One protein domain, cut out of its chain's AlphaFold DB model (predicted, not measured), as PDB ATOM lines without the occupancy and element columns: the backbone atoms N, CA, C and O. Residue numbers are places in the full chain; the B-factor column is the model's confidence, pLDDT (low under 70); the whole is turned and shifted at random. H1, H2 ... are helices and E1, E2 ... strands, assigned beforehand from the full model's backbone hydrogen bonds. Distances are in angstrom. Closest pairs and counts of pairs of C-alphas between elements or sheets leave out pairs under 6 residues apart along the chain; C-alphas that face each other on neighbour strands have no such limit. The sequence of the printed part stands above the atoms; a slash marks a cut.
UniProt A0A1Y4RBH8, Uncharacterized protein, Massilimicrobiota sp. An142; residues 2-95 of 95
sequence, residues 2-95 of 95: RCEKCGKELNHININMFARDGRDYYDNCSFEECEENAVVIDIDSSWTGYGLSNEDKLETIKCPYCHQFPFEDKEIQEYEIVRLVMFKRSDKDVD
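Overview. This is residues 2 to 95 of the 95 residues of an uncharacterized protein of Massilimicrobiota sp. An142 (UniProt A0A1Y4RBH8). This model has little regular structure: a small body, mostly loops, holds the hairpin of E1 and E2 with short helix H1 near E1, and a long tail, residues 81 to 95, sticks out. The printed part has 94 residues, with E1, E2 and H1 in that order, antiparallel strands and a mixed class; 18 residues are in named elements. It is only just loose, close to extended, with a radius of gyration of the C-alphas of 18.1 A and spans of 66 by 35 by 21 A.

Along the chain. Find C-alpha 13 at (-5.435, 33.586, 12.324); from there E1, residues 13 to 18, runs 15.9 A. E2, residues 24 to 29, runs 15.0 A. H1, residues 54 to 59, ends at C-alpha 59 (5.217, 27.740, 14.718), 8.8 A from its first.

Arrangement. In the E1 and E2 hairpin, look for N 15 and O 27, 2.9 A apart, within hydrogen-bond range. Residues 14 to 15 of E1 also pair antiparallel with residues 61 to 62. In H1 every O i to N i+4 pair is within range.

Size, cuts and confidence. The printed part has no cut. The link E2 to H1 is long, 24 residues. Residues 92 to 95 have pLDDT under 70.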
ATOM      1  N   ARG A   2      -3.329  43.525   9.099       94.19
ATOM      2  CA  ARG A   2      -2.720  43.034   7.843       94.19
ATOM      3  C   ARG A   2      -1.502  42.153   8.132       94.19
ATOM      4  O   ARG A   2      -0.697  42.500   8.979       94.19
ATOM      5  N   CYS A   3      -1.350  41.047   7.404       96.25
ATOM      6  CA  CYS A   3      -0.155  40.205   7.492       96.25
ATOM      7  C   CYS A   3       1.071  40.946   6.939       96.25
ATOM      8  O   CYS A   3       1.052  41.373   5.784       96.25
ATOM      9  N   GLU A   4       2.152  41.023   7.708       96.00
ATOM     10  CA  GLU A   4       3.391  41.714   7.325       96.00
ATOM     11  C   GLU A   4       4.182  40.945   6.262       96.00
ATOM     12  O   GLU A   4       4.886  41.539   5.449       96.00
ATOM     13  N   LYS A   5       3.996  39.621   6.190       95.69
ATOM     14  CA  LYS A   5       4.669  38.764   5.203       95.69
ATOM     15  C   LYS A   5       4.041  38.822   3.812       95.69
ATOM     16  O   LYS A   5       4.752  38.829   2.813       95.69
ATOM     17  N   CYS A   6       2.706  38.813   3.724       97.25
ATOM     18  CA  CYS A   6       2.000  38.730   2.434       97.25
ATOM     19  C   CYS A   6       1.120  39.939   2.097       97.25
ATOM     20  O   CYS A   6       0.545  39.986   1.010       97.25
ATOM     21  N   GLY A   7       0.973  40.900   3.010       97.06
ATOM     22  CA  GLY A   7       0.207  42.128   2.796       97.06
ATOM     23  C   GLY A   7      -1.314  41.951   2.724       97.06
ATOM     24  O   GLY A   7      -2.021  42.929   2.490       97.06
ATOM     25  N   LYS A   8      -1.848  40.738   2.917       97.50
ATOM     26  CA  LYS A   8      -3.297  40.490   2.921       97.50
ATOM     27  C   LYS A   8      -3.927  40.899   4.246       97.50
ATOM     28  O   LYS A   8      -3.343  40.707   5.312       97.50
ATOM     29  N   GLU A   9      -5.133  41.443   4.157       97.00
ATOM     30  CA  GLU A   9      -5.974  41.737   5.312       97.00
ATOM     31  C   GLU A   9      -6.449  40.436   5.962       97.00
ATOM     32  O   GLU A   9      -6.899  39.508   5.280       97.00
ATOM     33  N   LEU A  10      -6.287  40.356   7.279       95.06
ATOM     34  CA  LEU A  10      -6.638  39.200   8.087       95.06
ATOM     35  C   LEU A  10      -7.918  39.505   8.860       95.06
ATOM     36  O   LEU A  10      -8.039  40.577   9.443       95.06
ATOM     37  N   ASN A  11      -8.829  38.529   8.875       94.56
ATOM     38  CA  ASN A  11     -10.038  38.523   9.710       94.56
ATOM     39  C   ASN A  11      -9.967  37.458  10.821       94.56
ATOM     40  O   ASN A  11     -10.789  37.452  11.727       94.56
ATOM     41  N   HIS A  12      -9.023  36.522  10.704       95.38
ATOM     42  CA  HIS A  12      -8.693  35.486  11.680       95.38
ATOM     43  C   HIS A  12      -7.243  35.041  11.452       95.38
ATOM     44  O   HIS A  12      -6.644  35.343  10.410       95.38
ATOM     45  N   ILE A  13      -6.705  34.305  12.418       95.75
ATOM     46  CA  ILE A  13      -5.435  33.586  12.324       95.75
ATOM     47  C   ILE A  13      -5.719  32.086  12.444       95.75
ATOM     48  O   ILE A  13      -6.585  31.682  13.217       95.75
ATOM     49  N   ASN A  14      -4.995  31.265  11.684       97.00
ATOM     50  CA  ASN A  14      -5.082  29.814  11.811       97.00
ATOM     51  C   ASN A  14      -4.118  29.352  12.896       97.00
ATOM     52  O   ASN A  14      -2.918  29.605  12.790       97.00
ATOM     53  N   ILE A  15      -4.616  28.634  13.895       96.06
ATOM     54  CA  ILE A  15      -3.782  28.051  14.950       96.06
ATOM     55  C   ILE A  15      -3.899  26.533  14.886       96.06
ATOM     56  O   ILE A  15      -5.007  26.005  14.840       96.06
ATOM     57  N   ASN A  16      -2.763  25.832  14.830       95.62
ATOM     58  CA  ASN A  16      -2.745  24.376  14.945       95.62
ATOM     59  C   ASN A  16      -2.964  23.975  16.412       95.62
ATOM     60  O   ASN A  16      -2.120  24.237  17.269       95.62
ATOM     61  N   MET A  17      -4.106  23.354  16.666       94.62
ATOM     62  CA  MET A  17      -4.587  22.923  17.967       94.62
ATOM     63  C   MET A  17      -4.353  21.425  18.142       94.62
ATOM     64  O   MET A  17      -4.748  20.620  17.296       94.62
ATOM     65  N   PHE A  18      -3.790  21.049  19.283       93.69
ATOM     66  CA  PHE A  18      -3.630  19.667  19.706       93.69
ATOM     67  C   PHE A  18      -4.901  19.186  20.411       93.69
ATOM     68  O   PHE A  18      -5.229  19.597  21.528       93.69
ATOM     69  N   ALA A  19      -5.646  18.302  19.755       89.56
ATOM     70  CA  ALA A  19      -6.867  17.736  20.300       89.56
ATOM     71  C   ALA A  19      -6.583  16.647  21.343       89.56
ATOM     72  O   ALA A  19      -5.588  15.923  21.309       89.56
ATOM     73  N   ARG A  20      -7.552  16.442  22.241       85.50
ATOM     74  CA  ARG A  20      -7.492  15.407  23.287       85.50
ATOM     75  C   ARG A  20      -7.358  13.981  22.739       85.50
ATOM     76  O   ARG A  20      -6.869  13.102  23.442       85.50
ATOM     77  N   ASP A  21      -7.828  13.738  21.519       89.50
ATOM     78  CA  ASP A  21      -7.708  12.441  20.846       89.50
ATOM     79  C   ASP A  21      -6.329  12.218  20.195       89.50
ATOM     80  O   ASP A  21      -6.115  11.191  19.550       89.50
ATOM     81  N   GLY A  22      -5.393  13.152  20.395       87.94
ATOM     82  CA  GLY A  22      -4.023  13.094  19.899       87.94
ATOM     83  C   GLY A  22      -3.857  13.577  18.460       87.94
ATOM     84  O   GLY A  22      -2.794  13.357  17.884       87.94
ATOM     85  N   ARG A  23      -4.890  14.181  17.856       91.38
ATOM     86  CA  ARG A  23      -4.826  14.736  16.498       91.38
ATOM     87  C   ARG A  23      -4.620  16.242  16.508       91.38
ATOM     88  O   ARG A  23      -5.131  16.942  17.372       91.38
ATOM     89  N   ASP A  24      -3.969  16.718  15.461       92.94
ATOM     90  CA  ASP A  24      -3.834  18.137  15.156       92.94
ATOM     91  C   ASP A  24      -4.975  18.612  14.251       92.94
ATOM     92  O   ASP A  24      -5.404  17.895  13.337       92.94
ATOM     93  N   TYR A  25      -5.459  19.830  14.482       93.25
ATOM     94  CA  TYR A  25      -6.403  20.507  13.595       93.25
ATOM     95  C   TYR A  25      -6.182  22.018  13.599       93.25
ATOM     96  O   TYR A  25      -5.772  22.591  14.599       93.25
ATOM     97  N   TYR A  26      -6.498  22.686  12.489       94.44
ATOM     98  CA  TYR A  26      -6.465  24.146  12.446       94.44
ATOM     99  C   TYR A  26      -7.790  24.732  12.924       94.44
ATOM    100  O   TYR A  26      -8.842  24.383  12.387       94.44
ATOM    101  N   ASP A  27      -7.714  25.642  13.892       94.94
ATOM    102  CA  ASP A  27      -8.830  26.483  14.314       94.94
ATOM    103  C   ASP A  27      -8.654  27.921  13.812       94.94
ATOM    104  O   ASP A  27      -7.532  28.408  13.650       94.94
ATOM    105  N   ASN A  28      -9.776  28.591  13.556       95.38
ATOM    106  CA  ASN A  28      -9.806  29.976  13.099       95.38
ATOM    107  C   ASN A  28     -10.005  30.890  14.307       95.38
ATOM    108  O   ASN A  28     -11.135  31.145  14.726       95.38
ATOM    109  N   CYS A  29      -8.911  31.409  14.849       94.75
ATOM    110  CA  CYS A  29      -8.947  32.265  16.024       94.75
ATOM    111  C   CYS A  29      -9.134  33.733  15.630       94.75
ATOM    112  O   CYS A  29      -8.445  34.262  14.750       94.75
ATOM    113  N   SER A  30     -10.076  34.399  16.298       93.62
ATOM    114  CA  SER A  30     -10.175  35.857  16.289       93.62
ATOM    115  C   SER A  30      -9.022  36.476  17.076       93.62
ATOM    116  O   SER A  30      -8.409  35.824  17.918       93.62
ATOM    117  N   PHE A  31      -8.767  37.751  16.821       93.94
ATOM    118  CA  PHE A  31      -7.769  38.549  17.520       93.94
ATOM    119  C   PHE A  31      -8.355  39.920  17.857       93.94
ATOM    120  O   PHE A  31      -9.329  40.359  17.238       93.94
ATOM    121  N   GLU A  32      -7.734  40.592  18.814       93.62
ATOM    122  CA  GLU A  32      -8.010  41.980  19.170       93.62
ATOM    123  C   GLU A  32      -6.839  42.867  18.732       93.62
ATOM    124  O   GLU A  32      -5.679  42.489  18.886       93.62
ATOM    125  N   GLU A  33      -7.142  44.036  18.163       91.12
ATOM    126  CA  GLU A  33      -6.154  45.095  17.928       91.12
ATOM    127  C   GLU A  33      -6.207  46.063  19.112       91.12
ATOM    128  O   GLU A  33      -7.242  46.685  19.365       91.12
ATOM    129  N   CYS A  34      -5.102  46.174  19.842       89.94
ATOM    130  CA  CYS A  34      -4.979  46.993  21.041       89.94
ATOM    131  C   CYS A  34      -4.227  48.305  20.745       89.94
ATOM    132  O   CYS A  34      -3.809  48.580  19.616       89.94
ATOM    133  N   GLU A  35      -4.050  49.137  21.776       87.69
ATOM    134  CA  GLU A  35      -3.184  50.317  21.694       87.69
ATOM    135  C   GLU A  35      -1.750  49.931  21.265       87.69
ATOM    136  O   GLU A  35      -1.342  48.773  21.340       87.69
ATOM    137  N   GLU A  36      -0.989  50.906  20.764       86.50
ATOM    138  CA  GLU A  36       0.405  50.712  20.317       86.50
ATOM    139  C   GLU A  36       0.598  49.698  19.165       86.50
ATOM    140  O   GLU A  36       1.703  49.218  18.937       86.50
ATOM    141  N   ASN A  37      -0.451  49.431  18.372       84.88
ATOM    142  CA  ASN A  37      -0.467  48.447  17.273       84.88
ATOM    143  C   ASN A  37      -0.224  46.995  17.724       84.88
ATOM    144  O   ASN A  37       0.186  46.160  16.915       84.88
ATOM    145  N   ALA A  38      -0.483  46.677  18.992       88.88
ATOM    146  CA  ALA A  38      -0.421  45.306  19.469       88.88
ATOM    147  C   ALA A  38      -1.608  44.485  18.943       88.88
ATOM    148  O   ALA A  38      -2.732  44.979  18.829       88.88
ATOM    149  N   VAL A  39      -1.360  43.208  18.650       91.75
ATOM    150  CA  VAL A  39      -2.400  42.234  18.309       91.75
ATOM    151  C   VAL A  39      -2.380  41.125  19.342       91.75
ATOM    152  O   VAL A  39      -1.359  40.464  19.520       91.75
ATOM    153  N   VAL A  40      -3.518  40.912  19.996       92.62
ATOM    154  CA  VAL A  40      -3.658  39.945  21.085       92.62
ATOM    155  C   VAL A  40      -4.571  38.803  20.657       92.62
ATOM    156  O   VAL A  40      -5.628  39.008  20.053       92.62
ATOM    157  N   ILE A  41      -4.146  37.580  20.974       92.25
ATOM    158  CA  ILE A  41      -4.949  36.366  20.848       92.25
ATOM    159  C   ILE A  41      -4.938  35.672  22.199       92.25
ATOM    160  O   ILE A  41      -3.896  35.194  22.645       92.25
ATOM    161  N   ASP A  42      -6.117  35.566  22.801       90.06
ATOM    162  CA  ASP A  42      -6.316  34.744  23.984       90.06
ATOM    163  C   ASP A  42      -6.578  33.300  23.566       90.06
ATOM    164  O   ASP A  42      -7.524  32.997  22.832       90.06
ATOM    165  N   ILE A  43      -5.742  32.394  24.060       89.88
ATOM    166  CA  ILE A  43      -5.838  30.968  23.781       89.88
ATOM    167  C   ILE A  43      -5.551  30.157  25.044       89.88
ATOM    168  O   ILE A  43      -4.817  30.591  25.930       89.88
ATOM    169  N   ASP A  44      -6.154  28.972  25.146       88.31
ATOM    170  CA  ASP A  44      -5.899  28.064  26.262       88.31
ATOM    171  C   ASP A  44      -4.432  27.633  26.269       88.31
ATOM    172  O   ASP A  44      -3.948  27.129  25.264       88.31
ATOM    173  N   SER A  45      -3.733  27.762  27.400       86.75
ATOM    174  CA  SER A  45      -2.292  27.482  27.513       86.75
ATOM    175  C   SER A  45      -1.887  26.052  27.127       86.75
ATOM    176  O   SER A  45      -0.707  25.786  26.901       86.75
ATOM    177  N   SER A  46      -2.841  25.120  27.076       88.12
ATOM    178  CA  SER A  46      -2.632  23.734  26.658       88.12
ATOM    179  C   SER A  46      -2.893  23.486  25.168       88.12
ATOM    180  O   SER A  46      -2.912  22.328  24.755       88.12
ATOM    181  N   TRP A  47      -3.063  24.530  24.342       92.12
ATOM    182  CA  TRP A  47      -3.450  24.378  22.931       92.12
ATOM    183  C   TRP A  47      -2.495  23.526  22.097       92.12
ATOM    184  O   TRP A  47      -2.932  22.903  21.139       92.12
ATOM    185  N   THR A  48      -1.213  23.458  22.457       91.94
ATOM    186  CA  THR A  48      -0.223  22.583  21.810       91.94
ATOM    187  C   THR A  48       0.068  21.304  22.597       91.94
ATOM    188  O   THR A  48       1.074  20.637  22.361       91.94
ATOM    189  N   GLY A  49      -0.730  20.998  23.617       86.44
ATOM    190  CA  GLY A  49      -0.348  20.068  24.673       86.44
ATOM    191  C   GLY A  49       0.768  20.620  25.570       86.44
ATOM    192  O   GLY A  49       1.053  21.819  25.595       86.44
ATOM    193  N   TYR A  50       1.401  19.732  26.341       82.69
ATOM    194  CA  TYR A  50       2.439  20.088  27.314       82.69
ATOM    195  C   TYR A  50       3.844  19.804  26.771       82.69
ATOM    196  O   TYR A  50       4.066  18.790  26.114       82.69
ATOM    197  N   GLY A  51       4.813  20.655  27.125       83.94
ATOM    198  CA  GLY A  51       6.241  20.395  26.901       83.94
ATOM    199  C   GLY A  51       6.853  21.005  25.638       83.94
ATOM    200  O   GLY A  51       8.044  20.802  25.416       83.94
ATOM    201  N   LEU A  52       6.092  21.764  24.843       87.38
ATOM    202  CA  LEU A  52       6.658  22.567  23.755       87.38
ATOM    203  C   LEU A  52       7.274  23.867  24.275       87.38
ATOM    204  O   LEU A  52       6.745  24.489  25.200       87.38
ATOM    205  N   SER A  53       8.371  24.286  23.643       90.06
ATOM    206  CA  SER A  53       8.958  25.606  23.865       90.06
ATOM    207  C   SER A  53       8.067  26.707  23.276       90.06
ATOM    208  O   SER A  53       7.247  26.449  22.394       90.06
ATOM    209  N   ASN A  54       8.249  27.958  23.710       89.25
ATOM    210  CA  ASN A  54       7.524  29.089  23.117       89.25
ATOM    211  C   ASN A  54       7.817  29.245  21.618       89.25
ATOM    212  O   ASN A  54       6.931  29.622  20.859       89.25
ATOM    213  N   GLU A  55       9.032  28.920  21.172       90.00
ATOM    214  CA  GLU A  55       9.391  28.960  19.751       90.00
ATOM    215  C   GLU A  55       8.587  27.933  18.945       90.00
ATOM    216  O   GLU A  55       7.983  28.292  17.935       90.00
ATOM    217  N   ASP A  56       8.486  26.695  19.439       91.94
ATOM    218  CA  ASP A  56       7.687  25.643  18.800       91.94
ATOM    219  C   ASP A  56       6.188  25.980  18.811       91.94
ATOM    220  O   ASP A  56       5.478  25.731  17.837       91.94
ATOM    221  N   LYS A  57       5.692  26.595  19.895       92.62
ATOM    222  CA  LYS A  57       4.306  27.073  19.981       92.62
ATOM    223  C   LYS A  57       4.007  28.131  18.924       92.62
ATOM    224  O   LYS A  57       2.971  28.054  18.267       92.62
ATOM    225  N   LEU A  58       4.906  29.090  18.707       92.44
ATOM    226  CA  LEU A  58       4.734  30.136  17.690       92.44
ATOM    227  C   LEU A  58       4.665  29.557  16.270       92.44
ATOM    228  O   LEU A  58       3.949  30.093  15.424       92.44
ATOM    229  N   GLU A  59       5.322  28.425  16.010       92.69
ATOM    230  CA  GLU A  59       5.217  27.740  14.718       92.69
ATOM    231  C   GLU A  59       3.807  27.202  14.427       92.69
ATOM    232  O   GLU A  59       3.469  26.997  13.259       92.69
ATOM    233  N   THR A  60       2.951  27.042  15.440       94.56
ATOM    234  CA  THR A  60       1.550  26.623  15.256       94.56
ATOM    235  C   THR A  60       0.637  27.741  14.750       94.56
ATOM    236  O   THR A  60      -0.451  27.454  14.251       94.56
ATOM    237  N   ILE A  61       1.079  29.001  14.819       95.25
ATOM    238  CA  ILE A  61       0.276  30.193  14.525       95.25
ATOM    239  C   ILE A  61       0.586  30.689  13.112       95.25
ATOM    240  O   ILE A  61       1.685  31.167  12.825       95.25
ATOM    241  N   LYS A  62      -0.382  30.592  12.198       96.56
ATOM    242  CA  LYS A  62      -0.172  30.848  10.770       96.56
ATOM    243  C   LYS A  62      -1.201  31.810  10.176       96.56
ATOM    244  O   LYS A  62      -2.399  31.749  10.438       96.56
ATOM    245  N   CYS A  63      -0.735  32.652   9.261       96.69
ATOM    246  CA  CYS A  63      -1.588  33.405   8.350       96.69
ATOM    247  C   CYS A  63      -2.417  32.432   7.486       96.69
ATOM    248  O   CYS A  63      -1.827  31.544   6.859       96.69
ATOM    249  N   PRO A  64      -3.742  32.624   7.353       96.69
ATOM    250  CA  PRO A  64      -4.596  31.752   6.541       96.69
ATOM    251  C   PRO A  64      -4.252  31.764   5.043       96.69
ATOM    252  O   PRO A  64      -4.674  30.872   4.313       96.69
ATOM    253  N   TYR A  65      -3.491  32.757   4.569       97.12
ATOM    254  CA  TYR A  65      -3.196  32.929   3.146       97.12
ATOM    255  C   TYR A  65      -1.779  32.534   2.728       97.12
ATOM    256  O   TYR A  65      -1.606  31.997   1.638       97.12
ATOM    257  N   CYS A  66      -0.758  32.860   3.527       97.19
ATOM    258  CA  CYS A  66       0.639  32.545   3.199       97.19
ATOM    259  C   CYS A  66       1.243  31.457   4.087       97.19
ATOM    260  O   CYS A  66       2.377  31.054   3.849       97.19
ATOM    261  N   HIS A  67       0.506  30.996   5.103       95.69
ATOM    262  CA  HIS A  67       0.910  29.936   6.029       95.69
ATOM    263  C   HIS A  67       2.200  30.217   6.820       95.69
ATOM    264  O   HIS A  67       2.767  29.315   7.430       95.69
ATOM    265  N   GLN A  68       2.649  31.473   6.839       95.56
ATOM    266  CA  GLN A  68       3.742  31.957   7.681       95.56
ATOM    267  C   GLN A  68       3.181  32.634   8.929       95.56
ATOM    268  O   GLN A  68       2.022  33.056   8.934       95.56
ATOM    269  N   PHE A  69       4.006  32.764   9.967       95.06
ATOM    270  CA  PHE A  69       3.653  33.598  11.110       95.06
ATOM    271  C   PHE A  69       3.415  35.047  10.620       95.06
ATOM    272  O   PHE A  69       4.219  35.540   9.820       95.06
ATOM    273  N   PRO A  70       2.300  35.712  10.984       94.50
ATOM    274  CA  PRO A  70       1.883  36.932  10.291       94.50
ATOM    275  C   PRO A  70       2.738  38.179  10.544       94.50
ATOM    276  O   PRO A  70       2.637  39.095   9.726       94.50
ATOM    277  N   PHE A  71       3.531  38.204  11.621       92.50
ATOM    278  CA  PHE A  71       4.245  39.382  12.132       92.50
ATOM    279  C   PHE A  71       5.754  39.144  12.284       92.50
ATOM    280  O   PHE A  71       6.198  37.999  12.347       92.50
ATOM    281  N   GLU A  72       6.555  40.206  12.316       88.56
ATOM    282  CA  GLU A  72       7.985  40.120  12.643       88.56
ATOM    283  C   GLU A  72       8.215  39.987  14.152       88.56
ATOM    284  O   GLU A  72       8.943  39.093  14.595       88.56
ATOM    285  N   ASP A  73       7.558  40.843  14.936       88.56
ATOM    286  CA  ASP A  73       7.657  40.836  16.391       88.56
ATOM    287  C   ASP A  73       6.712  39.785  16.986       88.56
ATOM    288  O   ASP A  73       5.554  39.640  16.583       88.56
ATOM    289  N   LYS A  74       7.234  39.000  17.935       86.31
ATOM    290  CA  LYS A  74       6.530  37.864  18.533       86.31
ATOM    291  C   LYS A  74       6.827  37.771  20.023       86.31
ATOM    292  O   LYS A  74       7.984  37.745  20.434       86.31
ATOM    293  N   GLU A  75       5.775  37.659  20.818       86.62
ATOM    294  CA  GLU A  75       5.859  37.474  22.261       86.62
ATOM    295  C   GLU A  75       4.770  36.491  22.703       86.62
ATOM    296  O   GLU A  75       3.650  36.529  22.196       86.62
ATOM    297  N   ILE A  76       5.106  35.588  23.629       85.94
ATOM    298  CA  ILE A  76       4.127  34.766  24.347       85.94
ATOM    299  C   ILE A  76       4.195  35.173  25.812       85.94
ATOM    300  O   ILE A  76       5.247  35.051  26.442       85.94
ATOM    301  N   GLN A  77       3.056  35.601  26.348       85.06
ATOM    302  CA  GLN A  77       2.872  35.894  27.763       85.06
ATOM    303  C   GLN A  77       1.967  34.811  28.360       85.06
ATOM    304  O   GLN A  77       0.793  34.712  28.013       85.06
ATOM    305  N   GLU A  78       2.517  33.964  29.234       80.00
ATOM    306  CA  GLU A  78       1.746  32.943  29.951       80.00
ATOM    307  C   GLU A  78       1.414  33.442  31.358       80.00
ATOM    308  O   GLU A  78       2.308  33.745  32.151       80.00
ATOM    309  N   TYR A  79       0.122  33.520  31.674       78.06
ATOM    310  CA  TYR A  79      -0.363  33.949  32.982       78.06
ATOM    311  C   TYR A  79      -0.934  32.769  33.775       78.06
ATOM    312  O   TYR A  79      -1.695  31.960  33.245       78.06
ATOM    313  N   GLU A  80      -0.651  32.711  35.079       77.00
ATOM    314  CA  GLU A  80      -1.387  31.843  36.004       77.00
ATOM    315  C   GLU A  80      -2.750  32.478  36.324       77.00
ATOM    316  O   GLU A  80      -2.862  33.380  37.156       77.00
ATOM    317  N   ILE A  81      -3.807  32.035  35.640       76.25
ATOM    318  CA  ILE A  81      -5.152  32.602  35.806       76.25
ATOM    319  C   ILE A  81      -5.943  31.813  36.860       76.25
ATOM    320  O   ILE A  81      -6.261  30.639  36.673       76.25
ATOM    321  N   VAL A  82      -6.361  32.486  37.940       73.94
ATOM    322  CA  VAL A  82      -7.339  31.959  38.910       73.94
ATOM    323  C   VAL A  82      -8.722  32.537  38.604       73.94
ATOM    324  O   VAL A  82      -8.988  33.713  38.846       73.94
ATOM    325  N   ARG A  83      -9.640  31.709  38.092       80.12
ATOM    326  CA  ARG A  83     -11.034  32.114  37.846       80.12
ATOM    327  C   ARG A  83     -11.894  31.893  39.091       80.12
ATOM    328  O   ARG A  83     -12.201  30.758  39.445       80.12
ATOM    329  N   LEU A  84     -12.341  32.982  39.715       78.25
ATOM    330  CA  LEU A  84     -13.336  32.948  40.788       78.25
ATOM    331  C   LEU A  84     -14.751  32.981  40.205       78.25
ATOM    332  O   LEU A  84     -15.096  33.881  39.441       78.25
ATOM    333  N   VAL A  85     -15.587  32.018  40.594       88.38
ATOM    334  CA  VAL A  85     -17.009  31.976  40.232       88.38
ATOM    335  C   VAL A  85     -17.832  32.227  41.490       88.38
ATOM    336  O   VAL A  85     -17.712  31.498  42.471       88.38
ATOM    337  N   MET A  86     -18.664  33.267  41.466       88.12
ATOM    338  CA  MET A  86     -19.549  33.644  42.570       88.12
ATOM    339  C   MET A  86     -20.994  33.653  42.083       88.12
ATOM    340  O   MET A  86     -21.294  34.173  41.009       88.12
ATOM    341  N   PHE A  87     -21.900  33.103  42.886       87.69
ATOM    342  CA  PHE A  87     -23.320  33.036  42.562       87.69
ATOM    343  C   PHE A  87     -24.071  34.132  43.314       87.69
ATOM    344  O   PHE A  87     -23.912  34.290  44.524       87.69
ATOM    345  N   LYS A  88     -24.898  34.897  42.596       81.56
ATOM    346  CA  LYS A  88     -25.818  35.846  43.229       81.56
ATOM    347  C   LYS A  88     -26.896  35.062  43.973       81.56
ATOM    348  O   LYS A  88     -27.396  34.062  43.460       81.56
ATOM    349  N   ARG A  89     -27.252  35.525  45.172       81.00
ATOM    350  CA  ARG A  89     -28.370  34.966  45.936       81.00
ATOM    351  C   ARG A  89     -29.650  35.134  45.115       81.00
ATOM    352  O   ARG A  89     -29.840  36.184  44.504       81.00
ATOM    353  N   SER A  90     -30.476  34.096  45.051       77.62
ATOM    354  CA  SER A  90     -31.762  34.192  44.368       77.62
ATOM    355  C   SER A  90     -32.725  35.000  45.244       77.62
ATOM    356  O   SER A  90     -32.772  34.784  46.455       77.62
ATOM    357  N   ASP A  91     -33.511  35.909  44.660       71.75
ATOM    358  CA  ASP A  91     -34.527  36.691  45.396       71.75
ATOM    359  C   ASP A  91     -35.667  35.816  45.974       71.75
ATOM    360  O   ASP A  91     -36.627  36.333  46.536       71.75
ATOM    361  N   LYS A  92     -35.591  34.485  45.821       61.22
ATOM    362  CA  LYS A  92     -36.594  33.517  46.282       61.22
ATOM    363  C   LYS A  92     -36.289  32.898  47.650       61.22
ATOM    364  O   LYS A  92     -37.112  32.135  48.135       61.22
ATOM    365  N   ASP A  93     -35.157  33.236  48.270       58.81
ATOM    366  CA  ASP A  93     -34.720  32.659  49.553       58.81
ATOM    367  C   ASP A  93     -34.873  33.638  50.735       58.81
ATOM    368  O   ASP A  93     -33.988  33.740  51.594       58.81
ATOM    369  N   VAL A  94     -35.976  34.393  50.759       57.16
ATOM    370  CA  VAL A  94     -36.416  35.177  51.924       57.16
ATOM    371  C   VAL A  94     -37.760  34.607  52.387       57.16
ATOM    372  O   VAL A  94     -38.806  35.050  51.922       57.16
ATOM    373  N   ASP A  95     -37.694  33.592  53.253       51.09
ATOM    374  CA  ASP A  95     -38.777  33.215  54.178       51.09
ATOM    375  C   ASP A  95     -38.609  33.998  55.492       51.09
ATOM    376  O   ASP A  95     -37.452  34.083  55.981       51.09
TER     377      ASP A  95